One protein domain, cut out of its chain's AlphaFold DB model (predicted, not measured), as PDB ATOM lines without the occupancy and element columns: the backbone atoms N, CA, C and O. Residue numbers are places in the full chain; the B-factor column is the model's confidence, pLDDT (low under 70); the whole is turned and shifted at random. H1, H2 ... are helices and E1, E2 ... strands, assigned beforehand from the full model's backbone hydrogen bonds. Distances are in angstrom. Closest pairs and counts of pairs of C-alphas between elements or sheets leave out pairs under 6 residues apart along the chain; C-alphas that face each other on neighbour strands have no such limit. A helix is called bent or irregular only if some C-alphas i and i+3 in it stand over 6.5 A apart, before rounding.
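This is residues 1 to 180 of the 180 residues of an uncharacterized protein of Candidatus Roizmanbacteria bacterium CG11_big_fil_rev_8_21_14_0_20_35_14 (UniProt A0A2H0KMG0). A small, curled and strongly twisted sheet of four strands, E1 to E4, makes the core, with the long helix H8 crossing E2 and E3 on one face and H6 packed over the other. H3 and H4 gather at one end of the longest axis with H6, H5 at the opposite end, where it meets H7. The printed part has 180 residues with eight named helices and four named strands, in the order H1 H2 E1 H3 H4 E2 H5 E3 H6 E4 H7 H8. The sheet runs E1 E4 E2 E3 and is mixed; the class is mixed, helices and strands. The whole is compact, with a radius of gyration of the C-alphas of 16.0 A and spans of 51 by 34 by 31 A.

H1, residues 2 to 6, begins with C-alpha 2 at (1.721, 24.611, -38.941). H2 holds residues 13 to 16 and E1 residues 26 to 29. H3, residues 44 to 59, is 22.6 A long; H4 is residues 65 to 69. E2, residues 72 to 78, measures 18.7 A, H5 is residues 87 to 92, and E3, residues 100 to 106, measures 17.4 A. H6, residues 108 to 117, is irregular: C-alphas 112 and 115 are 7.2 A apart. E4, residues 121 to 128, is 20.8 A long and bends by 51 degrees at residue 125. H7 is residues 129 to 138; H8, residues 148 to 167, runs 29.6 A to C-alpha 167 at (-30.098, 24.691, -52.770).

E1 and E4 are antiparallel, with N 28 and O 122 2.9 A apart. E4 and E2 are parallel, with N 74 and O 125 2.9 A apart. E2 and E3 are antiparallel, with N 75 and O 103 2.8 A apart. Three layers, helices on both faces of a sheet, have H7 and H8 on one face and H6 on the other. H8 runs across the strands at a height over the sheet of 8.6 A; C-alphas 103 and 159 are its closest to E3, 6.8 A. H7 touches H8, closest at C-alphas 130 and 148, 5.9 A, and H5, at C-alphas 92 and 130, 5.0 A. H3 touches H6, closest at C-alphas 50 and 110, 6.6 A, and H4, at C-alphas 57 and 66, 6.5 A. H2 only grazes the sheet; H1 is not on it. Every O i to N i+4 pair is within hydrogen-bond range in H1, H3, H4 and H7, against 1 of 2 in H5, 3 of 6 in H6 and 12 of 16 in H8; H2 is too short for one.

The C-alphas farthest apart, of Glu 59 and Glu 83, are 51.0 A apart. The printed part has no cut; the link from E1 to H3 is long. Mean pLDDT of the printed part is 82.0, with 36 residues under 70, among them 1 to 15 and 17 to 24.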
ATOM      1  N   MET A   1       4.819  21.517 -39.030       51.47
ATOM      2  CA  MET A   1       3.406  21.122 -39.258       51.47
ATOM      3  C   MET A   1       2.529  22.335 -39.583       51.47
ATOM      4  O   MET A   1       1.972  22.365 -40.670       51.47
ATOM      5  N   LEU A   2       2.491  23.369 -38.730       49.75
ATOM      6  CA  LEU A   2       1.721  24.611 -38.941       49.75
ATOM      7  C   LEU A   2       2.000  25.360 -40.259       49.75
ATOM      8  O   LEU A   2       1.062  25.830 -40.891       49.75
ATOM      9  N   GLU A   3       3.253  25.448 -40.719       48.41
ATOM     10  CA  GLU A   3       3.577  26.098 -42.007       48.41
ATOM     11  C   GLU A   3       3.005  25.344 -43.215       48.41
ATOM     12  O   GLU A   3       2.491  25.957 -44.148       48.41
ATOM     13  N   LYS A   4       2.998  24.006 -43.156       54.03
ATOM     14  CA  LYS A   4       2.366  23.160 -44.177       54.03
ATOM     15  C   LYS A   4       0.850  23.383 -44.199       54.03
ATOM     16  O   LYS A   4       0.279  23.450 -45.282       54.03
ATOM     17  N   VAL A   5       0.230  23.588 -43.031       54.44
ATOM     18  CA  VAL A   5      -1.201  23.919 -42.923       54.44
ATOM     19  C   VAL A   5      -1.515  25.320 -43.459       54.44
ATOM     20  O   VAL A   5      -2.486  25.491 -44.188       54.44
ATOM     21  N   ARG A   6      -0.651  26.310 -43.195       56.28
ATOM     22  CA  ARG A   6      -0.812  27.683 -43.709       56.28
ATOM     23  C   ARG A   6      -0.774  27.785 -45.231       56.28
ATOM     24  O   ARG A   6      -1.449  28.638 -45.791       56.28
ATOM     25  N   SER A   7      -0.056  26.885 -45.904       57.28
ATOM     26  CA  SER A   7      -0.033  26.819 -47.375       57.28
ATOM     27  C   SER A   7      -1.384  26.453 -48.017       57.28
ATOM     28  O   SER A   7      -1.516  26.490 -49.240       57.28
ATOM     29  N   TYR A   8      -2.384  26.064 -47.217       56.22
ATOM     30  CA  TYR A   8      -3.713  25.679 -47.694       56.22
ATOM     31  C   TYR A   8      -4.714  26.837 -47.774       56.22
ATOM     32  O   TYR A   8      -5.842  26.611 -48.214       56.22
ATOM     33  N   PHE A   9      -4.323  28.045 -47.369       64.69
ATOM     34  CA  PHE A   9      -5.199  29.218 -47.330       64.69
ATOM     35  C   PHE A   9      -5.011  30.096 -48.568       64.69
ATOM     36  O   PHE A   9      -3.901  30.219 -49.089       64.69
ATOM     37  N   ASP A  10      -6.113  30.651 -49.079       66.69
ATOM     38  CA  ASP A  10      -6.109  31.479 -50.293       66.69
ATOM     39  C   ASP A  10      -5.525  32.867 -50.018       66.69
ATOM     40  O   ASP A  10      -5.024  33.538 -50.928       66.69
ATOM     41  N   ILE A  11      -5.578  33.263 -48.750       67.31
ATOM     42  CA  ILE A  11      -5.150  34.545 -48.221       67.31
ATOM     43  C   ILE A  11      -4.184  34.311 -47.059       67.31
ATOM     44  O   ILE A  11      -4.444  33.474 -46.198       67.31
ATOM     45  N   ASP A  12      -3.077  35.065 -47.020       67.50
ATOM     46  CA  ASP A  12      -2.170  35.055 -45.867       67.50
ATOM     47  C   ASP A  12      -2.878  35.679 -44.645       67.50
ATOM     48  O   ASP A  12      -3.189  36.876 -44.674       67.50
ATOM     49  N   PRO A  13      -3.074  34.919 -43.552       62.62
ATOM     50  CA  PRO A  13      -3.653  35.419 -42.302       62.62
ATOM     51  C   PRO A  13      -2.955  36.667 -41.734       62.62
ATOM     52  O   PRO A  13      -3.556  37.462 -41.010       62.62
ATOM     53  N   GLN A  14      -1.666  36.868 -42.043       65.12
ATOM     54  CA  GLN A  14      -0.905  38.036 -41.583       65.12
ATOM     55  C   GLN A  14      -1.387  39.343 -42.213       65.12
ATOM     56  O   GLN A  14      -1.293  40.387 -41.573       65.12
ATOM     57  N   LEU A  15      -1.952  39.303 -43.424       67.31
ATOM     58  CA  LEU A  15      -2.451  40.501 -44.108       67.31
ATOM     59  C   LEU A  15      -3.749  41.028 -43.501       67.31
ATOM     60  O   LEU A  15      -4.056  42.210 -43.630       67.31
ATOM     61  N   PHE A  16      -4.471  40.170 -42.786       70.25
ATOM     62  CA  PHE A  16      -5.649  40.538 -42.016       70.25
ATOM     63  C   PHE A  16      -5.325  40.779 -40.529       70.25
ATOM     64  O   PHE A  16      -6.227  40.978 -39.732       70.25
ATOM     65  N   ASN A  17      -4.046  40.850 -40.130       61.97
ATOM     66  CA  ASN A  17      -3.625  41.034 -38.730       61.97
ATOM     67  C   ASN A  17      -4.181  39.964 -37.758       61.97
ATOM     68  O   ASN A  17      -4.288  40.206 -36.552       61.97
ATOM     69  N   GLU A  18      -4.484  38.752 -38.239       56.59
ATOM     70  CA  GLU A  18      -5.190  37.733 -37.442       56.59
ATOM     71  C   GLU A  18      -4.382  37.198 -36.254       56.59
ATOM     72  O   GLU A  18      -4.956  36.804 -35.237       56.59
ATOM     73  N   ARG A  19      -3.041  37.235 -36.323       49.19
ATOM     74  CA  ARG A  19      -2.178  36.776 -35.216       49.19
ATOM     75  C   ARG A  19      -2.418  37.542 -33.907       49.19
ATOM     76  O   ARG A  19      -2.136  36.985 -32.853       49.19
ATOM     77  N   ASN A  20      -2.980  38.753 -33.970       43.16
ATOM     78  CA  ASN A  20      -3.214  39.610 -32.807       43.16
ATOM     79  C   ASN A  20      -4.690  39.675 -32.357       43.16
ATOM     80  O   ASN A  20      -4.986  40.390 -31.404       43.16
ATOM     81  N   ARG A  21      -5.628  38.963 -33.011       53.56
ATOM     82  CA  ARG A  21      -7.084  39.143 -32.794       53.56
ATOM     83  C   ARG A  21      -7.896  37.860 -32.568       53.56
ATOM     84  O   ARG A  21      -9.106  37.871 -32.765       53.56
ATOM     85  N   LYS A  22      -7.297  36.776 -32.055       52.34
ATOM     86  CA  LYS A  22      -8.081  35.592 -31.624       52.34
ATOM     87  C   LYS A  22      -9.206  35.930 -30.622       52.34
ATOM     88  O   LYS A  22     -10.191  35.208 -30.563       52.34
ATOM     89  N   ASN A  23      -9.095  37.051 -29.906       47.09
ATOM     90  CA  ASN A  23     -10.089  37.527 -28.938       47.09
ATOM     91  C   ASN A  23     -11.278  38.297 -29.559       47.09
ATOM     92  O   ASN A  23     -12.116  38.788 -28.813       47.09
ATOM     93  N   GLN A  24     -11.356  38.440 -30.889       66.50
ATOM     94  CA  GLN A  24     -12.455  39.129 -31.597       66.50
ATOM     95  C   GLN A  24     -13.158  38.228 -32.625       66.50
ATOM     96  O   GLN A  24     -13.834  38.719 -33.528       66.50
ATOM     97  N   LEU A  25     -12.970  36.910 -32.528       81.88
ATOM     98  CA  LEU A  25     -13.630  35.967 -33.423       81.88
ATOM     99  C   LEU A  25     -15.122  35.894 -33.106       81.88
ATOM    100  O   LEU A  25     -15.509  35.725 -31.951       81.88
ATOM    101  N   VAL A  26     -15.941  35.966 -34.149       87.50
ATOM    102  CA  VAL A  26     -17.389  35.789 -34.050       87.50
ATOM    103  C   VAL A  26     -17.731  34.392 -34.535       87.50
ATOM    104  O   VAL A  26     -17.233  33.947 -35.569       87.50
ATOM    105  N   VAL A  27     -18.556  33.679 -33.775       90.88
ATOM    106  CA  VAL A  27     -19.060  32.366 -34.181       90.88
ATOM    107  C   VAL A  27     -20.290  32.583 -35.051       90.88
ATOM    108  O   VAL A  27     -21.259  33.203 -34.619       90.88
ATOM    109  N   VAL A  28     -20.235  32.094 -36.287       89.38
ATOM    110  CA  VAL A  28     -21.286  32.289 -37.287       89.38
ATOM    111  C   VAL A  28     -21.733  30.933 -37.807       89.38
ATOM    112  O   VAL A  28     -20.911  30.126 -38.245       89.38
ATOM    113  N   ASN A  29     -23.040  30.691 -37.789       89.75
ATOM    114  CA  ASN A  29     -23.602  29.498 -38.400       89.75
ATOM    115  C   ASN A  29     -23.466  29.554 -39.927       89.75
ATOM    116  O   ASN A  29     -23.637  30.609 -40.537       89.75
ATOM    117  N   ILE A  30     -23.216  28.411 -40.562       86.56
ATOM    118  CA  ILE A  30     -23.073  28.289 -42.014       86.56
ATOM    119  C   ILE A  30     -24.263  28.867 -42.788       86.56
ATOM    120  O   ILE A  30     -24.054  29.432 -43.859       86.56
ATOM    121  N   ALA A  31     -25.476  28.791 -42.234       82.62
ATOM    122  CA  ALA A  31     -26.678  29.356 -42.842       82.62
ATOM    123  C   ALA A  31     -26.642  30.892 -42.968       82.62
ATOM    124  O   ALA A  31     -27.396  31.451 -43.754       82.62
ATOM    125  N   ASN A  32     -25.749  31.573 -42.242       84.69
ATOM    126  CA  ASN A  32     -25.587  33.030 -42.286       84.69
ATOM    127  C   ASN A  32     -24.367  33.462 -43.123       84.69
ATOM    128  O   ASN A  32     -24.095  34.656 -43.260       84.69
ATOM    129  N   LEU A  33     -23.607  32.509 -43.676       86.94
ATOM    130  CA  LEU A  33     -22.416  32.784 -44.478       86.94
ATOM    131  C   LEU A  33     -22.745  32.822 -45.969       86.94
ATOM    132  O   LEU A  33     -23.316  31.889 -46.529       86.94
ATOM    133  N   ASN A  34     -22.305  33.882 -46.639       87.12
ATOM    134  CA  ASN A  34     -22.557  34.107 -48.056       87.12
ATOM    135  C   ASN A  34     -21.261  34.027 -48.869       87.12
ATOM    136  O   ASN A  34     -20.174  34.236 -48.346       87.12
ATOM    137  N   GLY A  35     -21.354  33.745 -50.163       76.81
ATOM    138  CA  GLY A  35     -20.215  33.660 -51.081       76.81
ATOM    139  C   GLY A  35     -19.715  32.243 -51.364       76.81
ATOM    140  O   GLY A  35     -18.580  32.084 -51.798       76.81
ATOM    141  N   ILE A  36     -20.505  31.182 -51.149       67.94
ATOM    142  CA  ILE A  36     -20.014  29.831 -51.473       67.94
ATOM    143  C   ILE A  36     -19.966  29.627 -52.988       67.94
ATOM    144  O   ILE A  36     -21.000  29.462 -53.633       67.94
ATOM    145  N   GLN A  37     -18.749  29.562 -53.526       68.44
ATOM    146  CA  GLN A  37     -18.501  29.345 -54.948       68.44
ATOM    147  C   GLN A  37     -19.126  28.028 -55.464       68.44
ATOM    148  O   GLN A  37     -19.326  27.068 -54.701       68.44
ATOM    149  N   PRO A  38     -19.440  27.952 -56.763       67.12
ATOM    150  CA  PRO A  38     -19.811  26.717 -57.445       67.12
ATOM    151  C   PRO A  38     -18.741  25.609 -57.333       67.12
ATOM    152  O   PRO A  38     -17.555  25.896 -57.168       67.12
ATOM    153  N   PRO A  39     -19.124  24.314 -57.381       67.38
ATOM    154  CA  PRO A  39     -18.190  23.192 -57.246       67.38
ATOM    155  C   PRO A  39     -17.004  23.194 -58.217       67.38
ATOM    156  O   PRO A  39     -15.929  22.742 -57.824       67.38
ATOM    157  N   ASP A  40     -17.236  23.661 -59.437       70.62
ATOM    158  CA  ASP A  40     -16.324  23.742 -60.578       70.62
ATOM    159  C   ASP A  40     -15.274  24.852 -60.447       70.62
ATOM    160  O   ASP A  40     -14.196  24.738 -61.024       70.62
ATOM    161  N   GLU A  41     -15.514  25.864 -59.610       70.06
ATOM    162  CA  GLU A  41     -14.528  26.917 -59.325       70.06
ATOM    163  C   GLU A  41     -13.457  26.485 -58.305       70.06
ATOM    164  O   GLU A  41     -12.467  27.188 -58.082       70.06
ATOM    165  N   TYR A  42     -13.618  25.318 -57.672       73.38
ATOM    166  CA  TYR A  42     -12.711  24.856 -56.625       73.38
ATOM    167  C   TYR A  42     -11.621  23.918 -57.134       73.38
ATOM    168  O   TYR A  42     -11.876  22.888 -57.754       73.38
ATOM    169  N   SER A  43     -10.384  24.195 -56.721       81.44
ATOM    170  CA  SER A  43      -9.238  23.325 -56.985       81.44
ATOM    171  C   SER A  43      -9.414  21.946 -56.340       81.44
ATOM    172  O   SER A  43      -9.522  21.822 -55.117       81.44
ATOM    173  N   GLU A  44      -9.348  20.883 -57.144       83.19
ATOM    174  CA  GLU A  44      -9.390  19.495 -56.665       83.19
ATOM    175  C   GLU A  44      -8.288  19.200 -55.632       83.19
ATOM    176  O   GLU A  44      -8.530  18.561 -54.604       83.19
ATOM    177  N   ALA A  45      -7.093  19.758 -55.839       83.69
ATOM    178  CA  ALA A  45      -5.989  19.630 -54.897       83.69
ATOM    179  C   ALA A  45      -6.321  20.253 -53.530       83.69
ATOM    180  O   ALA A  45      -6.050  19.637 -52.496       83.69
ATOM    181  N   LYS A  46      -6.930  21.449 -53.499       82.50
ATOM    182  CA  LYS A  46      -7.369  22.095 -52.244       82.50
ATOM    183  C   LYS A  46      -8.522  21.332 -51.597       82.50
ATOM    184  O   LYS A  46      -8.501  21.121 -50.387       82.50
ATOM    185  N   ASN A  47      -9.462  20.830 -52.398       84.38
ATOM    186  CA  ASN A  47     -10.552  19.972 -51.936       84.38
ATOM    187  C   ASN A  47     -10.033  18.736 -51.189       84.38
ATOM    188  O   ASN A  47     -10.498  18.449 -50.087       84.38
ATOM    189  N   LYS A  48      -9.065  18.013 -51.765       88.19
ATOM    190  CA  LYS A  48      -8.467  16.830 -51.132       88.19
ATOM    191  C   LYS A  48      -7.803  17.185 -49.797       88.19
ATOM    192  O   LYS A  48      -8.095  16.556 -48.785       88.19
ATOM    193  N   LYS A  49      -6.995  18.246 -49.782       85.75
ATOM    194  CA  LYS A  49      -6.261  18.706 -48.593       85.75
ATOM    195  C   LYS A  49      -7.180  19.138 -47.444       85.75
ATOM    196  O   LYS A  49      -6.933  18.792 -46.296       85.75
ATOM    197  N   ILE A  50      -8.262  19.866 -47.732       89.62
ATOM    198  CA  ILE A  50      -9.206  20.316 -46.694       89.62
ATOM    199  C   ILE A  50      -9.998  19.138 -46.111       89.62
ATOM    200  O   ILE A  50     -10.205  19.087 -44.901       89.62
ATOM    201  N   LYS A  51     -10.386  18.156 -46.936       90.44
ATOM    202  CA  LYS A  51     -10.993  16.906 -46.442       90.44
ATOM    203  C   LYS A  51     -10.043  16.137 -45.522       90.44
ATOM    204  O   LYS A  51     -10.478  15.623 -44.498       90.44
ATOM    205  N   GLU A  52      -8.759  16.064 -45.879       92.12
ATOM    206  CA  GLU A  52      -7.728  15.438 -45.040       92.12
ATOM    207  C   GLU A  52      -7.592  16.158 -43.691       92.12
ATOM    208  O   GLU A  52      -7.563  15.495 -42.660       92.12
ATOM    209  N   LEU A  53      -7.600  17.497 -43.671       91.44
ATOM    210  CA  LEU A  53      -7.595  18.265 -42.420       91.44
ATOM    211  C   LEU A  53      -8.813  17.956 -41.549       91.44
ATOM    212  O   LEU A  53      -8.651  17.627 -40.379       91.44
ATOM    213  N   TYR A  54     -10.023  18.005 -42.108       93.31
ATOM    214  CA  TYR A  54     -11.222  17.650 -41.346       93.31
ATOM    215  C   TYR A  54     -11.163  16.225 -40.795       93.31
ATOM    216  O   TYR A  54     -11.550  16.007 -39.651       93.31
ATOM    217  N   LYS A  55     -10.637  15.271 -41.572       93.75
ATOM    218  CA  LYS A  55     -10.442  13.892 -41.118       93.75
ATOM    219  C   LYS A  55      -9.487  13.818 -39.923       93.75
ATOM    220  O   LYS A  55      -9.827  13.166 -38.945       93.75
ATOM    221  N   ILE A  56      -8.359  14.532 -39.958       92.88
ATOM    222  CA  ILE A  56      -7.406  14.593 -38.834       92.88
ATOM    223  C   ILE A  56      -8.096  15.115 -37.566       92.88
ATOM    224  O   ILE A  56      -8.019  14.490 -36.512       92.88
ATOM    225  N   TYR A  57      -8.819  16.232 -37.657       93.75
ATOM    226  CA  TYR A  57      -9.511  16.801 -36.495       93.75
ATOM    227  C   TYR A  57     -10.688  15.936 -36.012       93.75
ATOM    228  O   TYR A  57     -10.979  15.896 -34.817       93.75
ATOM    229  N   GLN A  58     -11.347  15.208 -36.918       93.75
ATOM    230  CA  GLN A  58     -12.364  14.217 -36.570       93.75
ATOM    231  C   GLN A  58     -11.758  13.018 -35.825       93.75
ATOM    232  O   GLN A  58     -12.326  12.584 -34.828       93.75
ATOM    233  N   GLU A  59     -10.599  12.515 -36.260       94.06
ATOM    234  CA  GLU A  59      -9.849  11.449 -35.576       94.06
ATOM    235  C   GLU A  59      -9.374  11.883 -34.180       94.06
ATOM    236  O   GLU A  59      -9.310  11.064 -33.267       94.06
ATOM    237  N   MET A  60      -9.120  13.180 -33.982       92.69
ATOM    238  CA  MET A  60      -8.848  13.779 -32.667       92.69
ATOM    239  C   MET A  60     -10.105  13.954 -31.791       92.69
ATOM    240  O   MET A  60      -9.998  14.411 -30.657       92.69
ATOM    241  N   GLY A  61     -11.297  13.629 -32.303       93.44
ATOM    242  CA  GLY A  61     -12.568  13.749 -31.586       93.44
ATOM    243  C   GLY A  61     -13.143  15.167 -31.514       93.44
ATOM    244  O   GLY A  61     -14.150  15.372 -30.842       93.44
ATOM    245  N   ASN A  62     -12.542  16.151 -32.197       93.31
ATOM    246  CA  ASN A  62     -13.005  17.541 -32.177       93.31
ATOM    247  C   ASN A  62     -12.845  18.224 -33.553       93.31
ATOM    248  O   ASN A  62     -11.951  19.056 -33.738       93.31
ATOM    249  N   PRO A  63     -13.721  17.918 -34.531       91.38
ATOM    250  CA  PRO A  63     -13.693  18.552 -35.852       91.38
ATOM    251  C   PRO A  63     -13.924  20.073 -35.798       91.38
ATOM    252  O   PRO A  63     -13.418  20.797 -36.659       91.38
ATOM    253  N   GLN A  64     -14.620  20.576 -34.770       93.19
ATOM    254  CA  GLN A  64     -14.873  22.006 -34.568       93.19
ATOM    255  C   GLN A  64     -13.577  22.796 -34.336       93.19
ATOM    256  O   GLN A  64     -13.475  23.943 -34.779       93.19
ATOM    257  N   GLN A  65     -12.566  22.187 -33.707       92.00
ATOM    258  CA  GLN A  65     -11.284  22.834 -33.409       92.00
ATOM    259  C   GLN A  65     -10.571  23.346 -34.670       92.00
ATOM    260  O   GLN A  65      -9.886  24.364 -34.602       92.00
ATOM    261  N   LEU A  66     -10.795  22.730 -35.839       91.12
ATOM    262  CA  LEU A  66     -10.240  23.225 -37.103       91.12
ATOM    263  C   LEU A  66     -10.665  24.674 -37.382       91.12
ATOM    264  O   LEU A  66      -9.869  25.465 -37.882       91.12
ATOM    265  N   THR A  67     -11.911  25.023 -37.054       90.62
ATOM    266  CA  THR A  67     -12.442  26.376 -37.271       90.62
ATOM    267  C   THR A  67     -11.829  27.393 -36.308       90.62
ATOM    268  O   THR A  67     -11.656  28.543 -36.682       90.62
ATOM    269  N   ILE A  68     -11.437  26.968 -35.104       87.81
ATOM    270  CA  ILE A  68     -10.779  27.812 -34.096       87.81
ATOM    271  C   ILE A  68      -9.310  28.039 -34.461       87.81
ATOM    272  O   ILE A  68      -8.776  29.143 -34.336       87.81
ATOM    273  N   ASP A  69      -8.639  26.975 -34.899       85.56
ATOM    274  CA  ASP A  69      -7.226  27.020 -35.263       85.56
ATOM    275  C   ASP A  69      -7.009  27.796 -36.561       85.56
ATOM    276  O   ASP A  69      -6.000  28.497 -36.700       85.56
ATOM    277  N   PHE A  70      -7.978  27.704 -37.478       86.38
ATOM    278  CA  PHE A  70      -7.975  28.371 -38.775       86.38
ATOM    279  C   PHE A  70      -9.337  29.018 -39.060       86.38
ATOM    280  O   PHE A  70     -10.114  28.492 -39.877       86.38
ATOM    281  N   PRO A  71      -9.614  30.167 -38.412       88.62
ATOM    282  CA  PRO A  71     -10.817  30.947 -38.658       88.62
ATOM    283  C   PRO A  71     -10.993  31.270 -40.140       88.62
ATOM    284  O   PRO A  71     -10.045  31.266 -40.933       88.62
ATOM    285  N   ILE A  72     -12.233  31.501 -40.547       89.81
ATOM    286  CA  ILE A  72     -12.521  32.031 -41.880       89.81
ATOM    287  C   ILE A  72     -12.478  33.558 -41.847       89.81
ATOM    288  O   ILE A  72     -12.663  34.169 -40.794       89.81
ATOM    289  N   ILE A  73     -12.238  34.176 -43.000       89.50
ATOM    290  CA  ILE A  73     -12.234  35.635 -43.128       89.50
ATOM    291  C   ILE A  73     -13.544  36.043 -43.773       89.50
ATOM    292  O   ILE A  73     -13.854  35.589 -44.877       89.50
ATOM    293  N   CYS A  74     -14.279  36.925 -43.107       90.94
ATOM    294  CA  CYS A  74     -15.531  37.467 -43.605       90.94
ATOM    295  C   CYS A  74     -15.448  38.983 -43.778       90.94
ATOM    296  O   CYS A  74     -14.885  39.701 -42.951       90.94
ATOM    297  N   CYS A  75     -16.063  39.463 -44.850       91.88
ATOM    298  CA  CYS A  75     -16.380  40.865 -45.057       91.88
ATOM    299  C   CYS A  75     -17.804  41.119 -44.568       91.88
ATOM    300  O   CYS A  75     -18.734  40.430 -44.994       91.88
ATOM    301  N   ALA A  76     -17.971  42.106 -43.695       92.25
ATOM    302  CA  ALA A  76     -19.272  42.638 -43.333       92.25
ATOM    303  C   ALA A  76     -19.750  43.585 -44.440       92.25
ATOM    304  O   ALA A  76     -19.190  44.662 -44.649       92.25
ATOM    305  N   VAL A  77     -20.781  43.161 -45.161       92.62
ATOM    306  CA  VAL A  77     -21.411  43.925 -46.235       92.62
ATOM    307  C   VAL A  77     -22.667  44.587 -45.666       92.62
ATOM    308  O   VAL A  77     -23.582  43.854 -45.283       92.62
ATOM    309  N   PRO A  78     -22.743  45.929 -45.583       92.06
ATOM    310  CA  PRO A  78     -23.894  46.605 -44.988       92.06
ATOM    311  C   PRO A  78     -25.202  46.201 -45.670       92.06
ATOM    312  O   PRO A  78     -25.322  46.283 -46.895       92.06
ATOM    313  N   ASN A  79     -26.194  45.790 -44.885       90.50
ATOM    314  CA  ASN A  79     -27.557  45.545 -45.351       90.50
ATOM    315  C   ASN A  79     -28.366  46.853 -45.343       90.50
ATOM    316  O   ASN A  79     -29.435  46.941 -44.748       90.50
ATOM    317  N   LEU A  80     -27.808  47.891 -45.968       88.19
ATOM    318  CA  LEU A  80     -28.375  49.235 -46.042       88.19
ATOM    319  C   LEU A  80     -28.619  49.618 -47.503       88.19
ATOM    320  O   LEU A  80     -27.902  49.166 -48.402       88.19
ATOM    321  N   GLY A  81     -29.612  50.477 -47.737       85.19
ATOM    322  CA  GLY A  81     -29.771  51.137 -49.030       85.19
ATOM    323  C   GLY A  81     -28.610  52.099 -49.289       85.19
ATOM    324  O   GLY A  81     -28.099  52.716 -48.362       85.19
ATOM    325  N   VAL A  82     -28.204  52.267 -50.548       85.62
ATOM    326  CA  VAL A  82     -27.110  53.197 -50.907       85.62
ATOM    327  C   VAL A  82     -27.437  54.667 -50.614       85.62
ATOM    328  O   VAL A  82     -26.532  55.490 -50.545       85.62
ATOM    329  N   GLU A  83     -28.722  54.991 -50.455       87.62
ATOM    330  CA  GLU A  83     -29.218  56.321 -50.077       87.62
ATOM    331  C   GLU A  83     -29.255  56.528 -48.554       87.62
ATOM    332  O   GLU A  83     -29.555  57.626 -48.089       87.62
ATOM    333  N   ASP A  84     -28.962  55.486 -47.768       90.19
ATOM    334  CA  ASP A  84     -28.925  55.578 -46.313       90.19
ATOM    335  C   ASP A  84     -27.754  56.463 -45.867       90.19
ATOM    336  O   ASP A  84     -26.617  56.303 -46.319       90.19
ATOM    337  N   ILE A  85     -28.023  57.383 -44.941       88.94
ATOM    338  CA  ILE A  85     -27.021  58.313 -44.407       88.94
ATOM    339  C   ILE A  85     -25.843  57.578 -43.754       88.94
ATOM    340  O   ILE A  85     -24.721  58.085 -43.760       88.94
ATOM    341  N   MET A  86     -26.084  56.371 -43.233       90.44
ATOM    342  CA  MET A  86     -25.071  55.549 -42.580       90.44
ATOM    343  C   MET A  86     -24.275  54.701 -43.574       90.44
ATOM    344  O   MET A  86     -23.253  54.133 -43.191       90.44
ATOM    345  N   PHE A  87     -24.693  54.611 -44.845       90.88
ATOM    346  CA  PHE A  87     -24.094  53.703 -45.826       90.88
ATOM    347  C   PHE A  87     -22.586  53.929 -45.969       90.88
ATOM    348  O   PHE A  87     -21.805  52.999 -45.776       90.88
ATOM    349  N   GLY A  88     -22.159  55.170 -46.228       89.25
ATOM    350  CA  GLY A  88     -20.739  55.496 -46.415       89.25
ATOM    351  C   GLY A  88     -19.877  55.181 -45.186       89.25
ATOM    352  O   GLY A  88     -18.759  54.679 -45.319       89.25
ATOM    353  N   GLN A  89     -20.418  55.407 -43.985       91.88
ATOM    354  CA  GLN A  89     -19.749  55.066 -42.729       91.88
ATOM    355  C   GLN A  89     -19.662  53.541 -42.555       91.88
ATOM    356  O   GLN A  89     -18.581  53.012 -42.295       91.88
ATOM    357  N   ALA A  90     -20.753  52.816 -42.818       91.06
ATOM    358  CA  ALA A  90     -20.836  51.363 -42.672       91.06
ATOM    359  C   ALA A  90     -19.932  50.596 -43.655       91.06
ATOM    360  O   ALA A  90     -19.583  49.441 -43.405       91.06
ATOM    361  N   LEU A  91     -19.510  51.218 -44.764       91.38
ATOM    362  CA  LEU A  91     -18.474  50.650 -45.635       91.38
ATOM    363  C   LEU A  91     -17.107  50.594 -44.936       91.38
ATOM    364  O   LEU A  91     -16.325  49.671 -45.170       91.38
ATOM    365  N   SER A  92     -16.805  51.575 -44.085       90.00
ATOM    366  CA  SER A  92     -15.474  51.757 -43.503       90.00
ATOM    367  C   SER A  92     -15.330  51.151 -42.112       90.00
ATOM    368  O   SER A  92     -14.251  50.656 -41.776       90.00
ATOM    369  N   GLU A  93     -16.412  51.094 -41.346       90.38
ATOM    370  CA  GLU A  93     -16.429  50.585 -39.977       90.38
ATOM    371  C   GLU A  93     -17.650  49.707 -39.684       90.38
ATOM    372  O   GLU A  93     -18.662  49.752 -40.383       90.38
ATOM    373  N   LEU A  94     -17.518  48.867 -38.654       88.81
ATOM    374  CA  LEU A  94     -18.631  48.089 -38.116       88.81
ATOM    375  C   LEU A  94     -19.379  48.973 -37.121       88.81
ATOM    376  O   LEU A  94     -18.841  49.314 -36.068       88.81
ATOM    377  N   ILE A  95     -20.590  49.362 -37.491       89.44
ATOM    378  CA  ILE A  95     -21.449  50.248 -36.719       89.44
ATOM    379  C   ILE A  95     -22.368  49.381 -35.856       89.44
ATOM    380  O   ILE A  95     -23.009  48.474 -36.398       89.44
ATOM    381  N   PRO A  96     -22.463  49.659 -34.544       85.38
ATOM    382  CA  PRO A  96     -23.403  48.972 -33.670       85.38
ATOM    383  C   PRO A  96     -24.833  49.016 -34.211       85.38
ATOM    384  O   PRO A  96     -25.235  49.995 -34.844       85.38
ATOM    385  N   ASP A  97     -25.588  47.943 -33.984       84.00
ATOM    386  CA  ASP A  97     -26.996  47.785 -34.391       84.00
ATOM    387  C   ASP A  97     -27.269  47.804 -35.907       84.00
ATOM    388  O   ASP A  97     -28.396  47.530 -36.332       84.00
ATOM    389  N   THR A  98     -26.255  48.051 -36.741       88.75
ATOM    390  CA  THR A  98     -26.372  47.936 -38.195       88.75
ATOM    391  C   THR A  98     -26.349  46.468 -38.593       88.75
ATOM    392  O   THR A  98     -25.566  45.664 -38.086       88.75
ATOM    393  N   GLU A  99     -27.236  46.108 -39.514       90.94
ATOM    394  CA  GLU A  99     -27.312  44.764 -40.065       90.94
ATOM    395  C   GLU A  99     -26.298  44.578 -41.195       90.94
ATOM    396  O   GLU A  99     -26.202  45.394 -42.112       90.94
ATOM    397  N   TYR A 100     -25.560  43.472 -41.157       90.88
ATOM    398  CA  TYR A 100     -24.544  43.127 -42.144       90.88
ATOM    399  C   TYR A 100     -24.769  41.726 -42.694       90.88
ATOM    400  O   TYR A 100     -24.942  40.765 -41.949       90.88
ATOM    401  N   ASN A 101     -24.670  41.584 -44.010       91.25
ATOM    402  CA  ASN A 101     -24.508  40.285 -44.646       91.25
ATOM    403  C   ASN A 101     -23.027  39.897 -44.603       91.25
ATOM    404  O   ASN A 101     -22.161  40.699 -44.955       91.25
ATOM    405  N   LEU A 102     -22.713  38.669 -44.192       91.44
ATOM    406  CA  LEU A 102     -21.326  38.205 -44.141       91.44
ATOM    407  C   LEU A 102     -20.946  37.502 -45.435       91.44
ATOM    408  O   LEU A 102     -21.473  36.432 -45.734       91.44
ATOM    409  N   ALA A 103     -20.015  38.090 -46.185       91.25
ATOM    410  CA  ALA A 103     -19.414  37.471 -47.359       91.25
ATOM    411  C   ALA A 103     -18.103  36.776 -46.972       91.25
ATOM    412  O   ALA A 103     -17.217  37.401 -46.391       91.25
ATOM    413  N   ILE A 104     -17.954  35.496 -47.301       90.12
ATOM    414  CA  ILE A 104     -16.708  34.748 -47.135       90.12
ATOM    415  C   ILE A 104     -15.678  35.310 -48.122       90.12
ATOM    416  O   ILE A 104     -15.937  35.439 -49.315       90.12
ATOM    417  N   ILE A 105     -14.495  35.643 -47.613       88.12
ATOM    418  CA  ILE A 105     -13.364  36.153 -48.397       88.12
ATOM    419  C   ILE A 105     -12.255  35.098 -48.468       88.12
ATOM    420  O   ILE A 105     -11.697  34.857 -49.537       88.12
ATOM    421  N   ASP A 106     -11.998  34.401 -47.358       87.31
ATOM    422  CA  ASP A 106     -11.159  33.197 -47.292       87.31
ATOM    423  C   ASP A 106     -11.871  32.109 -46.490       87.31
ATOM    424  O   ASP A 106     -12.603  32.391 -45.544       87.31
ATOM    425  N   GLY A 107     -11.616  30.849 -46.843       88.00
ATOM    426  CA  GLY A 107     -12.129  29.703 -46.093       88.00
ATOM    427  C   GLY A 107     -13.337  29.017 -46.710       88.00
ATOM    428  O   GLY A 107     -13.872  28.086 -46.117       88.00
ATOM    429  N   HIS A 108     -13.694  29.373 -47.942       87.44
ATOM    430  CA  HIS A 108     -14.757  28.746 -48.726       87.44
ATOM    431  C   HIS A 108     -14.745  27.207 -48.693       87.44
ATOM    432  O   HIS A 108     -15.770  26.572 -48.461       87.44
ATOM    433  N   HIS A 109     -13.573  26.588 -48.875       86.31
ATOM    434  CA  HIS A 109     -13.439  25.131 -48.816       86.31
ATOM    435  C   HIS A 109     -13.714  24.579 -47.409       86.31
ATOM    436  O   HIS A 109     -14.303  23.506 -47.290       86.31
ATOM    437  N   ARG A 110     -13.305  25.295 -46.349       89.50
ATOM    438  CA  ARG A 110     -13.574  24.897 -44.957       89.50
ATOM    439  C   ARG A 110     -15.084  24.886 -44.724       89.50
ATOM    440  O   ARG A 110     -15.642  23.840 -44.407       89.50
ATOM    441  N   VAL A 111     -15.748  25.996 -45.047       89.94
ATOM    442  CA  VAL A 111     -17.210  26.134 -44.948       89.94
ATOM    443  C   VAL A 111     -17.936  25.042 -45.734       89.94
ATOM    444  O   VAL A 111     -18.825  24.380 -45.211       89.94
ATOM    445  N   ARG A 112     -17.495  24.770 -46.967       86.38
ATOM    446  CA  ARG A 112     -18.089  23.740 -47.828       86.38
ATOM    447  C   ARG A 112     -18.065  22.339 -47.214       86.38
ATOM    448  O   ARG A 112     -19.006  21.572 -47.424       86.38
ATOM    449  N   TYR A 113     -16.965  21.954 -46.568       88.06
ATOM    450  CA  TYR A 113     -16.792  20.583 -46.088       88.06
ATOM    451  C   TYR A 113     -17.243  20.375 -44.650       88.06
ATOM    452  O   TYR A 113     -17.648  19.255 -44.350       88.06
ATOM    453  N   GLY A 114     -17.244  21.412 -43.807       91.12
ATOM    454  CA  GLY A 114     -17.610  21.307 -42.393       91.12
ATOM    455  C   GLY A 114     -18.881  20.499 -42.102       91.12
ATOM    456  O   GLY A 114     -18.797  19.581 -41.283       91.12
ATOM    457  N   PRO A 115     -20.008  20.704 -42.815       89.25
ATOM    458  CA  PRO A 115     -21.240  19.959 -42.548       89.25
ATOM    459  C   PRO A 115     -21.095  18.436 -42.661       89.25
ATOM    460  O   PRO A 115     -21.737  17.699 -41.923       89.25
ATOM    461  N   LYS A 116     -20.194  17.939 -43.524       90.50
ATOM    462  CA  LYS A 116     -19.921  16.492 -43.657       90.50
ATOM    463  C   LYS A 116     -19.228  15.889 -42.433       90.50
ATOM    464  O   LYS A 116     -19.150  14.671 -42.318       90.50
ATOM    465  N   TYR A 117     -18.711  16.744 -41.559       92.12
ATOM    466  CA  TYR A 117     -18.001  16.407 -40.331       92.12
ATOM    467  C   TYR A 117     -18.731  16.960 -39.097       92.12
ATOM    468  O   TYR A 117     -18.108  17.143 -38.055       92.12
ATOM    469  N   ASN A 118     -20.039  17.231 -39.213       91.25
ATOM    470  CA  ASN A 118     -20.890  17.800 -38.161       91.25
ATOM    471  C   ASN A 118     -20.428  19.178 -37.646       91.25
ATOM    472  O   ASN A 118     -20.693  19.535 -36.502       91.25
ATOM    473  N   VAL A 119     -19.755  19.961 -38.492       93.19
ATOM    474  CA  VAL A 119     -19.372  21.350 -38.204       93.19
ATOM    475  C   VAL A 119     -20.318  22.276 -38.957       93.19
ATOM    476  O   VAL A 119     -20.305  22.312 -40.188       93.19
ATOM    477  N   SER A 120     -21.145  23.010 -38.217       91.19
ATOM    478  CA  SER A 120     -22.084  23.989 -38.782       91.19
ATOM    479  C   SER A 120     -21.771  25.422 -38.367       91.19
ATOM    480  O   SER A 120     -22.088  26.338 -39.118       91.19
ATOM    481  N   ASP A 121     -21.078  25.617 -37.248       93.19
ATOM    482  CA  ASP A 121     -20.632  26.927 -36.792       93.19
ATOM    483  C   ASP A 121     -19.160  27.147 -37.142       93.19
ATOM    484  O   ASP A 121     -18.335  26.236 -37.059       93.19
ATOM    485  N   PHE A 122     -18.813  28.367 -37.534       92.62
ATOM    486  CA  PHE A 122     -17.467  28.734 -37.953       92.62
ATOM    487  C   PHE A 122     -17.000  29.964 -37.192       92.62
ATOM    488  O   PHE A 122     -17.710  30.964 -37.100       92.62
ATOM    489  N   TYR A 123     -15.777  29.903 -36.673       92.00
ATOM    490  CA  TYR A 123     -15.121  31.082 -36.126       92.00
ATOM    491  C   TYR A 123     -14.669  31.969 -37.283       92.00
ATOM    492  O   TYR A 123     -13.978  31.514 -38.199       92.00
ATOM    493  N   CYS A 124     -15.082  33.228 -37.231       89.69
ATOM    494  CA  CYS A 124     -14.906  34.195 -38.298       89.69
ATOM    495  C   CYS A 124     -14.157  35.419 -37.777       89.69
ATOM    496  O   CYS A 124     -14.560  36.033 -36.788       89.69
ATOM    497  N   SER A 125     -13.106  35.808 -38.489       89.31
ATOM    498  CA  SER A 125     -12.544  37.149 -38.395       89.31
ATOM    499  C   SER A 125     -13.365  38.063 -39.305       89.31
ATOM    500  O   SER A 125     -13.336  37.901 -40.529       89.31
ATOM    501  N   VAL A 126     -14.115  38.999 -38.724       89.19
ATOM    502  CA  VAL A 126     -14.980  39.911 -39.484       89.19
ATOM    503  C   VAL A 126     -14.303  41.266 -39.666       89.19
ATOM    504  O   VAL A 126     -13.812  41.864 -38.709       89.19
ATOM    505  N   TYR A 127     -14.299  41.759 -40.902       89.81
ATOM    506  CA  TYR A 127     -13.734  43.054 -41.270       89.81
ATOM    507  C   TYR A 127     -14.767  43.900 -42.004       89.81
ATOM    508  O   TYR A 127     -15.619  43.368 -42.719       89.81
ATOM    509  N   SER A 128     -14.658  45.223 -41.878       91.62
ATOM    510  CA  SER A 128     -15.426  46.143 -42.717       91.62
ATOM    511  C   SER A 128     -15.064  45.977 -44.194       91.62
ATOM    512  O   SER A 128     -14.021  45.411 -44.563       91.62
ATOM    513  N   LEU A 129     -15.927  46.502 -45.059       92.69
ATOM    514  CA  LEU A 129     -15.753  46.407 -46.499       92.69
ATOM    515  C   LEU A 129     -14.476  47.103 -46.975       92.69
ATOM    516  O   LEU A 129     -13.695  46.500 -47.715       92.69
ATOM    517  N   SER A 130     -14.207  48.322 -46.507       92.12
ATOM    518  CA  SER A 130     -13.000  49.079 -46.857       92.12
ATOM    519  C   SER A 130     -11.721  48.372 -46.399       92.12
ATOM    520  O   SER A 130     -10.745  48.314 -47.150       92.12
ATOM    521  N   GLN A 131     -11.718  47.776 -45.199       90.81
ATOM    522  CA  GLN A 131     -10.564  47.023 -44.698       90.81
ATOM    523  C   GLN A 131     -10.311  45.762 -45.531       90.81
ATOM    524  O   GLN A 131      -9.165  45.450 -45.870       90.81
ATOM    525  N   THR A 132     -11.382  45.059 -45.901       91.00
ATOM    526  CA  THR A 132     -11.301  43.899 -46.792       91.00
ATOM    527  C   THR A 132     -10.768  44.304 -48.164       91.00
ATOM    528  O   THR A 132      -9.805  43.705 -48.643       91.00
ATOM    529  N   LEU A 133     -11.322  45.356 -48.773       91.62
ATOM    530  CA  LEU A 133     -10.888  45.876 -50.073       91.62
ATOM    531  C   LEU A 133      -9.401  46.236 -50.070       91.62
ATOM    532  O   LEU A 133      -8.662  45.833 -50.970       91.62
ATOM    533  N   LEU A 134      -8.941  46.951 -49.038       91.00
ATOM    534  CA  LEU A 134      -7.535  47.312 -48.877       91.00
ATOM    535  C   LEU A 134      -6.630  46.073 -48.900       91.00
ATOM    536  O   LEU A 134      -5.606  46.061 -49.585       91.00
ATOM    537  N   ASN A 135      -7.011  45.019 -48.179       88.12
ATOM    538  CA  ASN A 135      -6.236  43.783 -48.119       88.12
ATOM    539  C   ASN A 135      -6.276  43.014 -49.445       88.12
ATOM    540  O   ASN A 135      -5.240  42.536 -49.906       88.12
ATOM    541  N   MET A 136      -7.429  42.963 -50.111       87.31
ATOM    542  CA  MET A 136      -7.571  42.331 -51.426       87.31
ATOM    543  C   MET A 136      -6.743  43.037 -52.510       87.31
ATOM    544  O   MET A 136      -6.138  42.368 -53.354       87.31
ATOM    545  N   LYS A 137      -6.629  44.370 -52.446       88.31
ATOM    546  CA  LYS A 137      -5.716  45.154 -53.295       88.31
ATOM    547  C   LYS A 137      -4.249  44.859 -52.988       88.31
ATOM    548  O   LYS A 137      -3.476  44.600 -53.907       88.31
ATOM    549  N   LYS A 138      -3.853  44.824 -51.707       87.94
ATOM    550  CA  LYS A 138      -2.482  44.450 -51.293       87.94
ATOM    551  C   LYS A 138      -2.091  43.052 -51.784       87.94
ATOM    552  O   LYS A 138      -0.949  42.831 -52.175       87.94
ATOM    553  N   LEU A 139      -3.055  42.135 -51.815       82.44
ATOM    554  CA  LEU A 139      -2.918  40.773 -52.335       82.44
ATOM    555  C   LEU A 139      -2.904  40.676 -53.866       82.44
ATOM    556  O   LEU A 139      -2.721  39.577 -54.390       82.44
ATOM    557  N   LYS A 140      -3.127  41.785 -54.587       85.06
ATOM    558  CA  LYS A 140      -3.310  41.818 -56.049       85.06
ATOM    559  C   LYS A 140      -4.440  40.898 -56.533       85.06
ATOM    560  O   LYS A 140      -4.396  40.379 -57.645       85.06
ATOM    561  N   LYS A 141      -5.443  40.661 -55.679       82.19
ATOM    562  CA  LYS A 141      -6.653  39.887 -56.006       82.19
ATOM    563  C   LYS A 141      -7.747  40.760 -56.612       82.19
ATOM    564  O   LYS A 141      -8.662  40.233 -57.233       82.19
ATOM    565  N   LEU A 142      -7.645  42.072 -56.422       83.81
ATOM    566  CA  LEU A 142      -8.489  43.087 -57.037       83.81
ATOM    567  C   LEU A 142      -7.611  44.186 -57.627       83.81
ATOM    568  O   LEU A 142      -6.506  44.433 -57.133       83.81
ATOM    569  N   ASP A 143      -8.130  44.844 -58.661       84.62
ATOM    570  CA  ASP A 143      -7.507  46.023 -59.255       84.62
ATOM    571  C   ASP A 143      -7.396  47.153 -58.210       84.62
ATOM    572  O   ASP A 143      -8.268  47.336 -57.352       84.62
ATOM    573  N   CYS A 144      -6.298  47.912 -58.257       85.62
ATOM    574  CA  CYS A 144      -6.068  49.031 -57.354       85.62
ATOM    575  C   CYS A 144      -7.095  50.161 -57.533       85.62
ATOM    576  O   CYS A 144      -7.301  50.924 -56.585       85.62
ATOM    577  N   GLN A 145      -7.766  50.233 -58.686       89.31
ATOM    578  CA  GLN A 145      -8.780  51.239 -59.001       89.31
ATOM    579  C   GLN A 145     -10.159  50.939 -58.404       89.31
ATOM    580  O   GLN A 145     -10.930  51.875 -58.229       89.31
ATOM    581  N   VAL A 146     -10.452  49.688 -58.014       87.75
ATOM    582  CA  VAL A 146     -11.778  49.310 -57.477       87.75
ATOM    583  C   VAL A 146     -12.105  50.127 -56.231       87.75
ATOM    584  O   VAL A 146     -11.369  50.056 -55.244       87.75
ATOM    585  N   ILE A 147     -13.199  50.877 -56.232       91.75
ATOM    586  CA  ILE A 147     -13.631  51.662 -55.060       91.75
ATOM    587  C   ILE A 147     -14.572  50.849 -54.143       91.75
ATOM    588  O   ILE A 147     -15.100  49.818 -54.572       91.75
ATOM    589  N   PRO A 148     -14.781  51.252 -52.871       90.88
ATOM    590  CA  PRO A 148     -15.645  50.528 -51.931       90.88
ATOM    591  C   PRO A 148     -17.046  50.211 -52.470       90.88
ATOM    592  O   PRO A 148     -17.522  49.089 -52.323       90.88
ATOM    593  N   GLU A 149     -17.687  51.149 -53.158       88.81
ATOM    594  CA  GLU A 149     -19.038  50.999 -53.706       88.81
ATOM    595  C   GLU A 149     -19.094  49.974 -54.847       88.81
ATOM    596  O   GLU A 149     -20.062  49.221 -54.982       88.81
ATOM    597  N   GLU A 150     -18.050  49.913 -55.673       90.56
ATOM    598  CA  GLU A 150     -17.914  48.885 -56.708       90.56
ATOM    599  C   GLU A 150     -17.698  47.518 -56.074       90.56
ATOM    600  O   GLU A 150     -18.359  46.546 -56.449       90.56
ATOM    601  N   TYR A 151     -16.833  47.446 -55.062       91.94
ATOM    602  CA  TYR A 151     -16.580  46.202 -54.354       91.94
ATOM    603  C   TYR A 151     -17.824  45.696 -53.611       91.94
ATOM    604  O   TYR A 151     -18.125  44.505 -53.662       91.94
ATOM    605  N   TYR A 152     -18.611  46.596 -53.017       91.69
ATOM    606  CA  TYR A 152     -19.930  46.304 -52.456       91.69
ATOM    607  C   TYR A 152     -20.849  45.637 -53.482       91.69
ATOM    608  O   TYR A 152     -21.372  44.551 -53.229       91.69
ATOM    609  N   LYS A 153     -20.981  46.218 -54.681       89.12
ATOM    610  CA  LYS A 153     -21.791  45.638 -55.766       89.12
ATOM    611  C   LYS A 153     -21.260  44.276 -56.220       89.12
ATOM    612  O   LYS A 153     -22.053  43.365 -56.468       89.12
ATOM    613  N   MET A 154     -19.938  44.111 -56.310       88.81
ATOM    614  CA  MET A 154     -19.309  42.825 -56.634       88.81
ATOM    615  C   MET A 154     -19.654  41.757 -55.593       88.81
ATOM    616  O   MET A 154     -20.029  40.644 -55.965       88.81
ATOM    617  N   LEU A 155     -19.571  42.099 -54.303       89.25
ATOM    618  CA  LEU A 155     -19.908  41.189 -53.212       89.25
ATOM    619  C   LEU A 155     -21.399  40.851 -53.201       89.25
ATOM    620  O   LEU A 155     -21.724  39.673 -53.140       89.25
ATOM    621  N   LEU A 156     -22.307  41.822 -53.347       86.31
ATOM    622  CA  LEU A 156     -23.749  41.546 -53.451       86.31
ATOM    623  C   LEU A 156     -24.065  40.570 -54.593       86.31
ATOM    624  O   LEU A 156     -24.798  39.595 -54.406       86.31
ATOM    625  N   LYS A 157     -23.464  40.790 -55.769       82.44
ATOM    626  CA  LYS A 157     -23.605  39.885 -56.914       82.44
ATOM    627  C   LYS A 157     -23.061  38.491 -56.587       82.44
ATOM    628  O   LYS A 157     -23.740  37.506 -56.863       82.44
ATOM    629  N   GLY A 158     -21.891  38.400 -55.957       79.12
ATOM    630  CA  GLY A 158     -21.309  37.131 -55.504       79.12
ATOM    631  C   GLY A 158     -22.153  36.415 -54.442       79.12
ATOM    632  O   GLY A 158     -22.253  35.195 -54.447       79.12
ATOM    633  N   MET A 159     -22.819  37.153 -53.556       81.56
ATOM    634  CA  MET A 159     -23.692  36.578 -52.533       81.56
ATOM    635  C   MET A 159     -25.004  36.050 -53.124       81.56
ATOM    636  O   MET A 159     -25.462  34.987 -52.714       81.56
ATOM    637  N   SER A 160     -25.569  36.701 -54.149       75.56
ATOM    638  CA  SER A 160     -26.810  36.232 -54.791       75.56
ATOM    639  C   SER A 160     -26.713  34.830 -55.415       75.56
ATOM    640  O   SER A 160     -27.714  34.117 -55.477       75.56
ATOM    641  N   SER A 161     -25.517  34.377 -55.810       73.50
ATOM    642  CA  SER A 161     -25.316  33.011 -56.322       73.50
ATOM    643  C   SER A 161     -25.260  31.954 -55.213       73.50
ATOM    644  O   SER A 161     -25.359  30.755 -55.487       73.50
ATOM    645  N   THR A 162     -25.147  32.379 -53.952       72.69
ATOM    646  CA  THR A 162     -24.954  31.484 -52.806       72.69
ATOM    647  C   THR A 162     -26.207  30.680 -52.491       72.69
ATOM    648  O   THR A 162     -26.106  29.474 -52.278       72.69
ATOM    649  N   ILE A 163     -27.390  31.304 -52.543       67.38
ATOM    650  CA  ILE A 163     -28.673  30.614 -52.328       67.38
ATOM    651  C   ILE A 163     -28.811  29.446 -53.312       67.38
ATOM    652  O   ILE A 163     -29.051  28.310 -52.902       67.38
ATOM    653  N   SER A 164     -28.565  29.697 -54.601       69.50
ATOM    654  CA  SER A 164     -28.597  28.663 -55.640       69.50
ATOM    655  C   SER A 164     -27.573  27.554 -55.382       69.50
ATOM    656  O   SER A 164     -27.890  26.372 -55.519       69.50
ATOM    657  N   ALA A 165     -26.356  27.912 -54.959       70.12
ATOM    658  CA  ALA A 165     -25.297  26.950 -54.664       70.12
ATOM    659  C   ALA A 165     -25.608  26.063 -53.443       70.12
ATOM    660  O   ALA A 165     -25.231  24.892 -53.432       70.12
ATOM    661  N   PHE A 166     -26.285  26.584 -52.415       70.06
ATOM    662  CA  PHE A 166     -26.739  25.796 -51.262       70.06
ATOM    663  C   PHE A 166     -27.953  24.923 -51.587       70.06
ATOM    664  O   PHE A 166     -27.961  23.749 -51.207       70.06
ATOM    665  N   ALA A 167     -28.922  25.446 -52.343       70.62
ATOM    666  CA  ALA A 167     -30.098  24.691 -52.770       70.62
ATOM    667  C   ALA A 167     -29.706  23.441 -53.577       70.62
ATOM    668  O   ALA A 167     -30.177  22.342 -53.287       70.62
ATOM    669  N   GLN A 168     -28.748  23.565 -54.506       71.56
ATOM    670  CA  GLN A 168     -28.178  22.426 -55.248       71.56
ATOM    671  C   GLN A 168     -27.544  21.348 -54.353       71.56
ATOM    672  O   GLN A 168     -27.315  20.223 -54.792       71.56
ATOM    673  N   ARG A 169     -27.216  21.688 -53.106       68.12
ATOM    674  CA  ARG A 169     -26.543  20.809 -52.145       68.12
ATOM    675  C   ARG A 169     -27.492  20.281 -51.067       68.12
ATOM    676  O   ARG A 169     -27.024  19.609 -50.154       68.12
ATOM    677  N   GLY A 170     -28.793  20.562 -51.183       66.50
ATOM    678  CA  GLY A 170     -29.823  20.083 -50.260       66.50
ATOM    679  C   GLY A 170     -29.905  20.857 -48.945       66.50
ATOM    680  O   GLY A 170     -30.494  20.358 -47.991       66.50
ATOM    681  N   TYR A 171     -29.325  22.057 -48.878       66.31
ATOM    682  CA  TYR A 171     -29.406  22.916 -47.698       66.31
ATOM    683  C   TYR A 171     -30.401  24.053 -47.937       66.31
ATOM    684  O   TYR A 171     -30.405  24.669 -49.004       66.31
ATOM    685  N   SER A 172     -31.208  24.361 -46.922       65.69
ATOM    686  CA  SER A 172     -31.956  25.617 -46.881       65.69
ATOM    687  C   SER A 172     -30.995  26.733 -46.468       65.69
ATOM    688  O   SER A 172     -30.368  26.638 -45.415       65.69
ATOM    689  N   HIS A 173     -30.844  27.754 -47.314       69.88
ATOM    690  CA  HIS A 173     -30.010  28.926 -47.042       69.88
ATOM    691  C   HIS A 173     -30.861  30.180 -47.146       69.88
ATOM    692  O   HIS A 173     -31.551  30.376 -48.147       69.88
ATOM    693  N   THR A 174     -30.788  31.029 -46.129       65.88
ATOM    694  CA  THR A 174     -31.447  32.336 -46.117       65.88
ATOM    695  C   THR A 174     -30.385  33.367 -45.780       65.88
ATOM    696  O   THR A 174     -29.620  33.162 -44.847       65.88
ATOM    697  N   MET A 175     -30.315  34.469 -46.527       68.06
ATOM    698  CA  MET A 175     -29.423  35.565 -46.150       68.06
ATOM    699  C   MET A 175     -29.995  36.236 -44.900       68.06
ATOM    700  O   MET A 175     -30.945  37.007 -44.999       68.06
ATOM    701  N   ILE A 176     -29.462  35.875 -43.734       74.06
ATOM    702  CA  ILE A 176     -29.833  36.463 -42.448       74.06
ATOM    703  C   ILE A 176     -28.723  37.440 -42.054       74.06
ATOM    704  O   ILE A 176     -27.590  37.004 -41.818       74.06
ATOM    705  N   PRO A 177     -29.017  38.748 -41.995       79.62
ATOM    706  CA  PRO A 177     -28.050  39.725 -41.536       79.62
ATOM    707  C   PRO A 177     -27.671  39.503 -40.069       79.62
ATOM    708  O   PRO A 177     -28.488  39.071 -39.253       79.62
ATOM    709  N   VAL A 178     -26.433  39.838 -39.723       80.88
ATOM    710  CA  VAL A 178     -25.929  39.848 -38.345       80.88
ATOM    711  C   VAL A 178     -25.751  41.281 -37.853       80.88
ATOM    712  O   VAL A 178     -25.540  42.187 -38.656       80.88
ATOM    713  N   ARG A 179     -25.801  41.479 -36.535       81.69
ATOM    714  CA  ARG A 179     -25.475  42.752 -35.877       81.69
ATOM    715  C   ARG A 179     -24.219  42.570 -35.025       81.69
ATOM    716  O   ARG A 179     -23.994  41.466 -34.521       81.69
ATOM    717  N   PHE A 180     -23.422  43.627 -34.902       70.69
ATOM    718  CA  PHE A 180     -22.189  43.667 -34.108       70.69
ATOM    719  C   PHE A 180     -22.307  44.652 -32.952       70.69
ATOM    720  O   PHE A 180     -23.084  45.623 -33.093       70.69
TER     721      PHE A 180